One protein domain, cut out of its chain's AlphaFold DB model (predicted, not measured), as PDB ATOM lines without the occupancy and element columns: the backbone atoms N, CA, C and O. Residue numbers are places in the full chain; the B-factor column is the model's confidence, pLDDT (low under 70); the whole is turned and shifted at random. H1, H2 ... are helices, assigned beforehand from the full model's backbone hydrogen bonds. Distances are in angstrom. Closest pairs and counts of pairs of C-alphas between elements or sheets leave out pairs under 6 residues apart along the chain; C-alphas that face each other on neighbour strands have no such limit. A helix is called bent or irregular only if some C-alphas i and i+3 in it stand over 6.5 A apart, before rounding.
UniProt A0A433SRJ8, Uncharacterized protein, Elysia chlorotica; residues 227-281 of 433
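What this domain is: This is residues 227 to 281 of the 433 residues of an uncharacterized protein of Elysia chlorotica (UniProt A0A433SRJ8). Three short helices, H1, H2 and H3, pack in a small triangle, while a long stretch with no named element, residues 227 to 241, wraps round one side of them. Beyond H3, residues 272 to 281 loop out and fold back. The printed part has 55 residues, with three named helices in the order H1, H2, H3 and no named strand; the class is all helix, though helices hold just 25 of the 55 residues. The whole is compact, with a radius of gyration of the C-alphas of 10.6 A and spans of 31 by 24 by 15 A.

How they stand to each other: The longest helix, H3, residues 262 to 271, touches H1, residues 242 to 249, at a steep tilt of 57 degrees, the same way; their closest C-alphas, of Cys 242 and Cys 264, are 4.9 A apart. H3 and H2, residues 251 to 257, form a helical hairpin and touch, the closest C-alphas being those of Cys 254 and Cys 268 at 5.7 A. They run opposite ways at a tilt of 36 degrees, only just steep. H1 and H2 only just touch, with 3 pairs of C-alphas within 8 A, and only at the corner by their link; Val 246 and Leu 253 have the closest C-alphas, 6.2 A apart. Each O i to N i+4 pair is within hydrogen-bond range in H1, but 4 of 6 are in H3 and 1 of 3 in H2, where 3 of 4 O i to N i+3 pairs are.

Where its parts are: H3 is 15.0 A long and ends at C-alpha 271 (186.284, 175.484, 110.912). It is irregular, only just: C-alphas 267 and 270 are 6.8 A apart. H1, 10.1 A long, begins at C-alpha 242 (179.674, 187.204, 109.729). H2 is 10.2 A long. Residues 236 to 237 pair antiparallel with residues 240 to 241.

The domain as a whole: The C-alphas farthest apart, of Gly 239 and Asp 275, are 32.6 A apart. The printed part has no cut, and both links between helices are tight. Mean pLDDT of the printed part is 92.4, and no printed residue is under 70.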
ATOM      1  N   GLU A 227     194.243 182.970 100.986       87.31
ATOM      2  CA  GLU A 227     194.057 184.371 101.328       87.31
ATOM      3  C   GLU A 227     192.594 184.805 101.175       87.31
ATOM      4  O   GLU A 227     191.986 184.741 100.107       87.31
ATOM      5  N   CYS A 228     191.998 185.237 102.290       90.81
ATOM      6  CA  CYS A 228     190.625 185.728 102.307       90.81
ATOM      7  C   CYS A 228     190.481 186.976 101.424       90.81
ATOM      8  O   CYS A 228     191.313 187.882 101.536       90.81
ATOM      9  N   PRO A 229     189.404 187.094 100.620       87.69
ATOM     10  CA  PRO A 229     189.253 188.209  99.694       87.69
ATOM     11  C   PRO A 229     189.258 189.529 100.466       87.69
ATOM     12  O   PRO A 229     188.523 189.683 101.439       87.69
ATOM     13  N   GLN A 230     190.054 190.504 100.030       85.12
ATOM     14  CA  GLN A 230     190.101 191.839 100.638       85.12
ATOM     15  C   GLN A 230     188.932 192.723 100.173       85.12
ATOM     16  O   GLN A 230     189.111 193.897  99.857       85.12
ATOM     17  N   SER A 231     187.714 192.177 100.111       79.44
ATOM     18  CA  SER A 231     186.542 192.997  99.821       79.44
ATOM     19  C   SER A 231     186.346 193.993 100.970       79.44
ATOM     20  O   SER A 231     186.081 193.614 102.109       79.44
ATOM     21  N   GLY A 232     186.507 195.290 100.683       82.25
ATOM     22  CA  GLY A 232     186.301 196.382 101.646       82.25
ATOM     23  C   GLY A 232     184.837 196.581 102.064       82.25
ATOM     24  O   GLY A 232     184.525 197.522 102.785       82.25
ATOM     25  N   VAL A 233     183.933 195.713 101.604       85.31
ATOM     26  CA  VAL A 233     182.504 195.752 101.919       85.31
ATOM     27  C   VAL A 233     182.238 194.893 103.155       85.31
ATOM     28  O   VAL A 233     182.468 193.682 103.158       85.31
ATOM     29  N   GLU A 234     181.714 195.519 104.210       88.19
ATOM     30  CA  GLU A 234     181.236 194.807 105.394       88.19
ATOM     31  C   GLU A 234     179.907 194.112 105.072       88.19
ATOM     32  O   GLU A 234     178.836 194.716 105.107       88.19
ATOM     33  N   LEU A 235     179.980 192.822 104.744       91.94
ATOM     34  CA  LEU A 235     178.792 191.992 104.592       91.94
ATOM     35  C   LEU A 235     178.143 191.771 105.962       91.94
ATOM     36  O   LEU A 235     178.793 191.304 106.902       91.94
ATOM     37  N   ARG A 236     176.845 192.066 106.049       94.19
ATOM     38  CA  ARG A 236     176.000 191.738 107.198       94.19
ATOM     39  C   ARG A 236     174.892 190.794 106.760       94.19
ATOM     40  O   ARG A 236     174.206 191.069 105.780       94.19
ATOM     41  N   ILE A 237     174.721 189.702 107.493       94.88
ATOM     42  CA  ILE A 237     173.692 188.689 107.238       94.88
ATOM     43  C   ILE A 237     172.629 188.895 108.311       94.88
ATOM     44  O   ILE A 237     172.928 188.772 109.497       94.88
ATOM     45  N   ASP A 238     171.431 189.314 107.907       95.38
ATOM     46  CA  ASP A 238     170.350 189.715 108.819       95.38
ATOM     47  C   ASP A 238     170.787 190.771 109.854       95.38
ATOM     48  O   ASP A 238     170.442 190.725 111.031       95.38
ATOM     49  N   GLY A 239     171.611 191.730 109.413       95.94
ATOM     50  CA  GLY A 239     172.146 192.802 110.260       95.94
ATOM     51  C   GLY A 239     173.300 192.390 111.183       95.94
ATOM     52  O   GLY A 239     173.904 193.267 111.804       95.94
ATOM     53  N   LEU A 240     173.654 191.102 111.233       97.25
ATOM     54  CA  LEU A 240     174.735 190.568 112.060       97.25
ATOM     55  C   LEU A 240     176.071 190.528 111.299       97.25
ATOM     56  O   LEU A 240     176.084 190.252 110.093       97.25
ATOM     57  N   PRO A 241     177.212 190.751 111.980       95.69
ATOM     58  CA  PRO A 241     178.519 190.469 111.401       95.69
ATOM     59  C   PRO A 241     178.687 188.957 111.171       95.69
ATOM     60  O   PRO A 241     178.084 188.132 111.861       95.69
ATOM     61  N   CYS A 242     179.507 188.589 110.181       95.12
ATOM     62  CA  CYS A 242     179.674 187.204 109.729       95.12
ATOM     63  C   CYS A 242     179.956 186.185 110.847       95.12
ATOM     64  O   CYS A 242     179.401 185.091 110.835       95.12
ATOM     65  N   ASP A 243     180.808 186.519 111.814       95.50
ATOM     66  CA  ASP A 243     181.165 185.639 112.931       95.50
ATOM     67  C   ASP A 243     179.951 185.305 113.815       95.50
ATOM     68  O   ASP A 243     179.758 184.150 114.205       95.50
ATOM     69  N   GLN A 244     179.100 186.297 114.083       97.19
ATOM     70  CA  GLN A 244     177.852 186.117 114.821       97.19
ATOM     71  C   GLN A 244     176.811 185.376 113.978       97.19
ATOM     72  O   GLN A 244     176.144 184.477 114.490       97.19
ATOM     73  N   ALA A 245     176.714 185.690 112.684       96.44
ATOM     74  CA  ALA A 245     175.807 185.013 111.763       96.44
ATOM     75  C   ALA A 245     176.129 183.513 111.640       96.44
ATOM     76  O   ALA A 245     175.233 182.687 111.786       96.44
ATOM     77  N   VAL A 246     177.402 183.135 111.474       95.56
ATOM     78  CA  VAL A 246     177.833 181.724 111.413       95.56
ATOM     79  C   VAL A 246     177.542 180.990 112.727       95.56
ATOM     80  O   VAL A 246     177.144 179.827 112.709       95.56
ATOM     81  N   ARG A 247     177.685 181.650 113.884       95.62
ATOM     82  CA  ARG A 247     177.281 181.063 115.177       95.62
ATOM     83  C   ARG A 247     175.767 180.888 115.289       95.62
ATOM     84  O   ARG A 247     175.325 179.912 115.886       95.62
ATOM     85  N   ARG A 248     174.984 181.828 114.752       96.44
ATOM     86  CA  ARG A 248     173.522 181.843 114.886       96.44
ATOM     87  C   ARG A 248     172.817 180.906 113.907       96.44
ATOM     88  O   ARG A 248     171.897 180.206 114.313       96.44
ATOM     89  N   PHE A 249     173.224 180.920 112.644       94.81
ATOM     90  CA  PHE A 249     172.572 180.193 111.551       94.81
ATOM     91  C   PHE A 249     173.315 178.913 111.151       94.81
ATOM     92  O   PHE A 249     172.773 178.095 110.411       94.81
ATOM     93  N   GLY A 250     174.533 178.718 111.660       95.50
ATOM     94  CA  GLY A 250     175.332 177.520 111.449       95.50
ATOM     95  C   GLY A 250     176.372 177.647 110.338       95.50
ATOM     96  O   GLY A 250     176.464 178.638 109.611       95.50
ATOM     97  N   LEU A 251     177.171 176.589 110.221       95.88
ATOM     98  CA  LEU A 251     178.302 176.498 109.299       95.88
ATOM     99  C   LEU A 251     177.899 176.413 107.822       95.88
ATOM    100  O   LEU A 251     178.703 176.745 106.956       95.88
ATOM    101  N   ALA A 252     176.641 176.078 107.532       95.94
ATOM    102  CA  ALA A 252     176.097 176.070 106.178       95.94
ATOM    103  C   ALA A 252     176.290 177.415 105.443       95.94
ATOM    104  O   ALA A 252     176.484 177.429 104.229       95.94
ATOM    105  N   LEU A 253     176.307 178.544 106.171       95.38
ATOM    106  CA  LEU A 253     176.568 179.872 105.597       95.38
ATOM    107  C   LEU A 253     177.966 180.014 104.983       95.38
ATOM    108  O   LEU A 253     178.167 180.843 104.094       95.38
ATOM    109  N   CYS A 254     178.938 179.220 105.431       95.94
ATOM    110  CA  CYS A 254     180.298 179.277 104.907       95.94
ATOM    111  C   CYS A 254     180.356 178.882 103.426       95.94
ATOM    112  O   CYS A 254     181.136 179.466 102.679       95.94
ATOM    113  N   TYR A 255     179.454 178.010 102.960       94.44
ATOM    114  CA  TYR A 255     179.387 177.613 101.551       94.44
ATOM    115  C   TYR A 255     179.000 178.742 100.591       94.44
ATOM    116  O   TYR A 255     179.412 178.717  99.433       94.44
ATOM    117  N   SER A 256     178.206 179.719 101.037       91.38
ATOM    118  CA  SER A 256     177.788 180.857 100.208       91.38
ATOM    119  C   SER A 256     178.632 182.107 100.448       91.38
ATOM    120  O   SER A 256     178.817 182.908  99.529       91.38
ATOM    121  N   HIS A 257     179.145 182.296 101.668       85.06
ATOM    122  CA  HIS A 257     179.714 183.580 102.079       85.06
ATOM    123  C   HIS A 257     181.230 183.613 102.277       85.06
ATOM    124  O   HIS A 257     181.781 184.713 102.351       85.06
ATOM    125  N   GLU A 258     181.927 182.470 102.296       78.00
ATOM    126  CA  GLU A 258     183.400 182.447 102.374       78.00
ATOM    127  C   GLU A 258     184.034 183.282 101.249       78.00
ATOM    128  O   GLU A 258     184.940 184.070 101.492       78.00
ATOM    129  N   PHE A 259     183.497 183.200 100.031       79.50
ATOM    130  CA  PHE A 259     184.078 183.874  98.866       79.50
ATOM    131  C   PHE A 259     183.601 185.317  98.662       79.50
ATOM    132  O   PHE A 259     184.167 186.032  97.839       79.50
ATOM    133  N   SER A 260     182.566 185.764  99.380       79.44
ATOM    134  CA  SER A 260     181.992 187.106  99.184       79.44
ATOM    135  C   SER A 260     182.479 188.137 100.202       79.44
ATOM    136  O   SER A 260     182.469 189.335  99.911       79.44
ATOM    137  N   SER A 261     182.950 187.711 101.379       85.25
ATOM    138  CA  SER A 261     183.390 188.634 102.427       85.25
ATOM    139  C   SER A 261     184.638 188.164 103.159       85.25
ATOM    140  O   SER A 261     184.693 187.039 103.659       85.25
ATOM    141  N   ARG A 262     185.592 189.091 103.346       89.25
ATOM    142  CA  ARG A 262     186.790 188.888 104.174       89.25
ATOM    143  C   ARG A 262     186.457 188.338 105.559       89.25
ATOM    144  O   ARG A 262     187.088 187.388 106.013       89.25
ATOM    145  N   ARG A 263     185.466 188.934 106.235       90.56
ATOM    146  CA  ARG A 263     185.088 188.554 107.606       90.56
ATOM    147  C   ARG A 263     184.462 187.165 107.657       90.56
ATOM    148  O   ARG A 263     184.763 186.405 108.571       90.56
ATOM    149  N   CYS A 264     183.626 186.822 106.678       94.00
ATOM    150  CA  CYS A 264     183.056 185.480 106.583       94.00
ATOM    151  C   CYS A 264     184.150 184.445 106.309       94.00
ATOM    152  O   CYS A 264     184.199 183.440 107.010       94.00
ATOM    153  N   CYS A 265     185.083 184.721 105.394       94.38
ATOM    154  CA  CYS A 265     186.239 183.853 105.172       94.38
ATOM    155  C   CYS A 265     187.060 183.634 106.451       94.38
ATOM    156  O   CYS A 265     187.302 182.493 106.834       94.38
ATOM    157  N   GLN A 266     187.416 184.703 107.173       94.00
ATOM    158  CA  GLN A 266     188.177 184.600 108.426       94.00
ATOM    159  C   GLN A 266     187.435 183.802 109.509       94.00
ATOM    160  O   GLN A 266     188.067 183.069 110.267       94.00
ATOM    161  N   ALA A 267     186.106 183.915 109.577       95.19
ATOM    162  CA  ALA A 267     185.287 183.166 110.531       95.19
ATOM    163  C   ALA A 267     185.123 181.681 110.152       95.19
ATOM    164  O   ALA A 267     185.071 180.823 111.035       95.19
ATOM    165  N   CYS A 268     185.031 181.382 108.856       96.00
ATOM    166  CA  CYS A 268     184.789 180.039 108.334       96.00
ATOM    167  C   CYS A 268     186.068 179.207 108.225       96.00
ATOM    168  O   CYS A 268     186.066 178.048 108.632       96.00
ATOM    169  N   ARG A 269     187.179 179.798 107.766       94.19
ATOM    170  CA  ARG A 269     188.463 179.117 107.537       94.19
ATOM    171  C   ARG A 269     188.931 178.214 108.691       94.19
ATOM    172  O   ARG A 269     189.235 177.060 108.406       94.19
ATOM    173  N   PRO A 270     188.948 178.638 109.975       95.44
ATOM    174  CA  PRO A 270     189.405 177.768 111.066       95.44
ATOM    175  C   PRO A 270     188.477 176.575 111.341       95.44
ATOM    176  O   PRO A 270     188.840 175.678 112.093       95.44
ATOM    177  N   ARG A 271     187.269 176.564 110.770       95.38
ATOM    178  CA  ARG A 271     186.284 175.484 110.912       95.38
ATOM    179  C   ARG A 271     186.228 174.579 109.681       95.38
ATOM    180  O   ARG A 271     185.411 173.663 109.648       95.38
ATOM    181  N   ARG A 272     187.050 174.860 108.667       95.44
ATOM    182  CA  ARG A 272     187.095 174.115 107.416       95.44
ATOM    183  C   ARG A 272     187.820 172.788 107.623       95.44
ATOM    184  O   ARG A 272     188.998 172.769 107.963       95.44
ATOM    185  N   ASN A 273     187.135 171.687 107.357       96.19
ATOM    186  CA  ASN A 273     187.707 170.353 107.311       96.19
ATOM    187  C   ASN A 273     188.172 170.037 105.881       96.19
ATOM    188  O   ASN A 273     187.355 169.861 104.977       96.19
ATOM    189  N   GLN A 274     189.487 169.980 105.666       94.88
ATOM    190  CA  GLN A 274     190.059 169.709 104.343       94.88
ATOM    191  C   GLN A 274     189.951 168.232 103.930       94.88
ATOM    192  O   GLN A 274     189.960 167.941 102.734       94.88
ATOM    193  N   ASP A 275     189.764 167.320 104.885       96.00
ATOM    194  CA  ASP A 275     189.716 165.873 104.643       96.00
ATOM    195  C   ASP A 275     188.366 165.408 104.074       96.00
ATOM    196  O   ASP A 275     188.225 164.270 103.624       96.00
ATOM    197  N   LYS A 276     187.352 166.283 104.078       95.06
ATOM    198  CA  LYS A 276     185.998 165.992 103.587       95.06
ATOM    199  C   LYS A 276     185.628 166.903 102.406       95.06
ATOM    200  O   LYS A 276     184.826 167.826 102.578       95.06
ATOM    201  N   PRO A 277     186.173 166.671 101.196       93.69
ATOM    202  CA  PRO A 277     185.857 167.494 100.032       93.69
ATOM    203  C   PRO A 277     184.351 167.469  99.740       93.69
ATOM    204  O   PRO A 277     183.723 166.413  99.678       93.69
ATOM    205  N   GLY A 278     183.765 168.650  99.572       93.56
ATOM    206  CA  GLY A 278     182.328 168.855  99.417       93.56
ATOM    207  C   GLY A 278     181.539 169.008 100.727       93.56
ATOM    208  O   GLY A 278     180.412 169.508 100.664       93.56
ATOM    209  N   CYS A 279     182.126 168.651 101.872       97.25
ATOM    210  CA  CYS A 279     181.555 168.717 103.228       97.25
ATOM    211  C   CYS A 279     182.489 169.440 104.199       97.25
ATOM    212  O   CYS A 279     182.530 169.141 105.392       97.25
ATOM    213  N   GLU A 280     183.275 170.375 103.676       96.31
ATOM    214  CA  GLU A 280     184.313 171.080 104.408       96.31
ATOM    215  C   GLU A 280     183.778 171.817 105.642       96.31
ATOM    216  O   GLU A 280     184.513 172.023 106.599       96.31
ATOM    217  N   TYR A 281     182.499 172.192 105.650       96.56
ATOM    218  CA  TYR A 281     181.833 172.853 106.773       96.56
ATOM    219  C   TYR A 281     180.705 172.004 107.375       96.56
ATOM    220  O   TYR A 281     179.846 172.532 108.083       96.56
TER     221      TYR A 281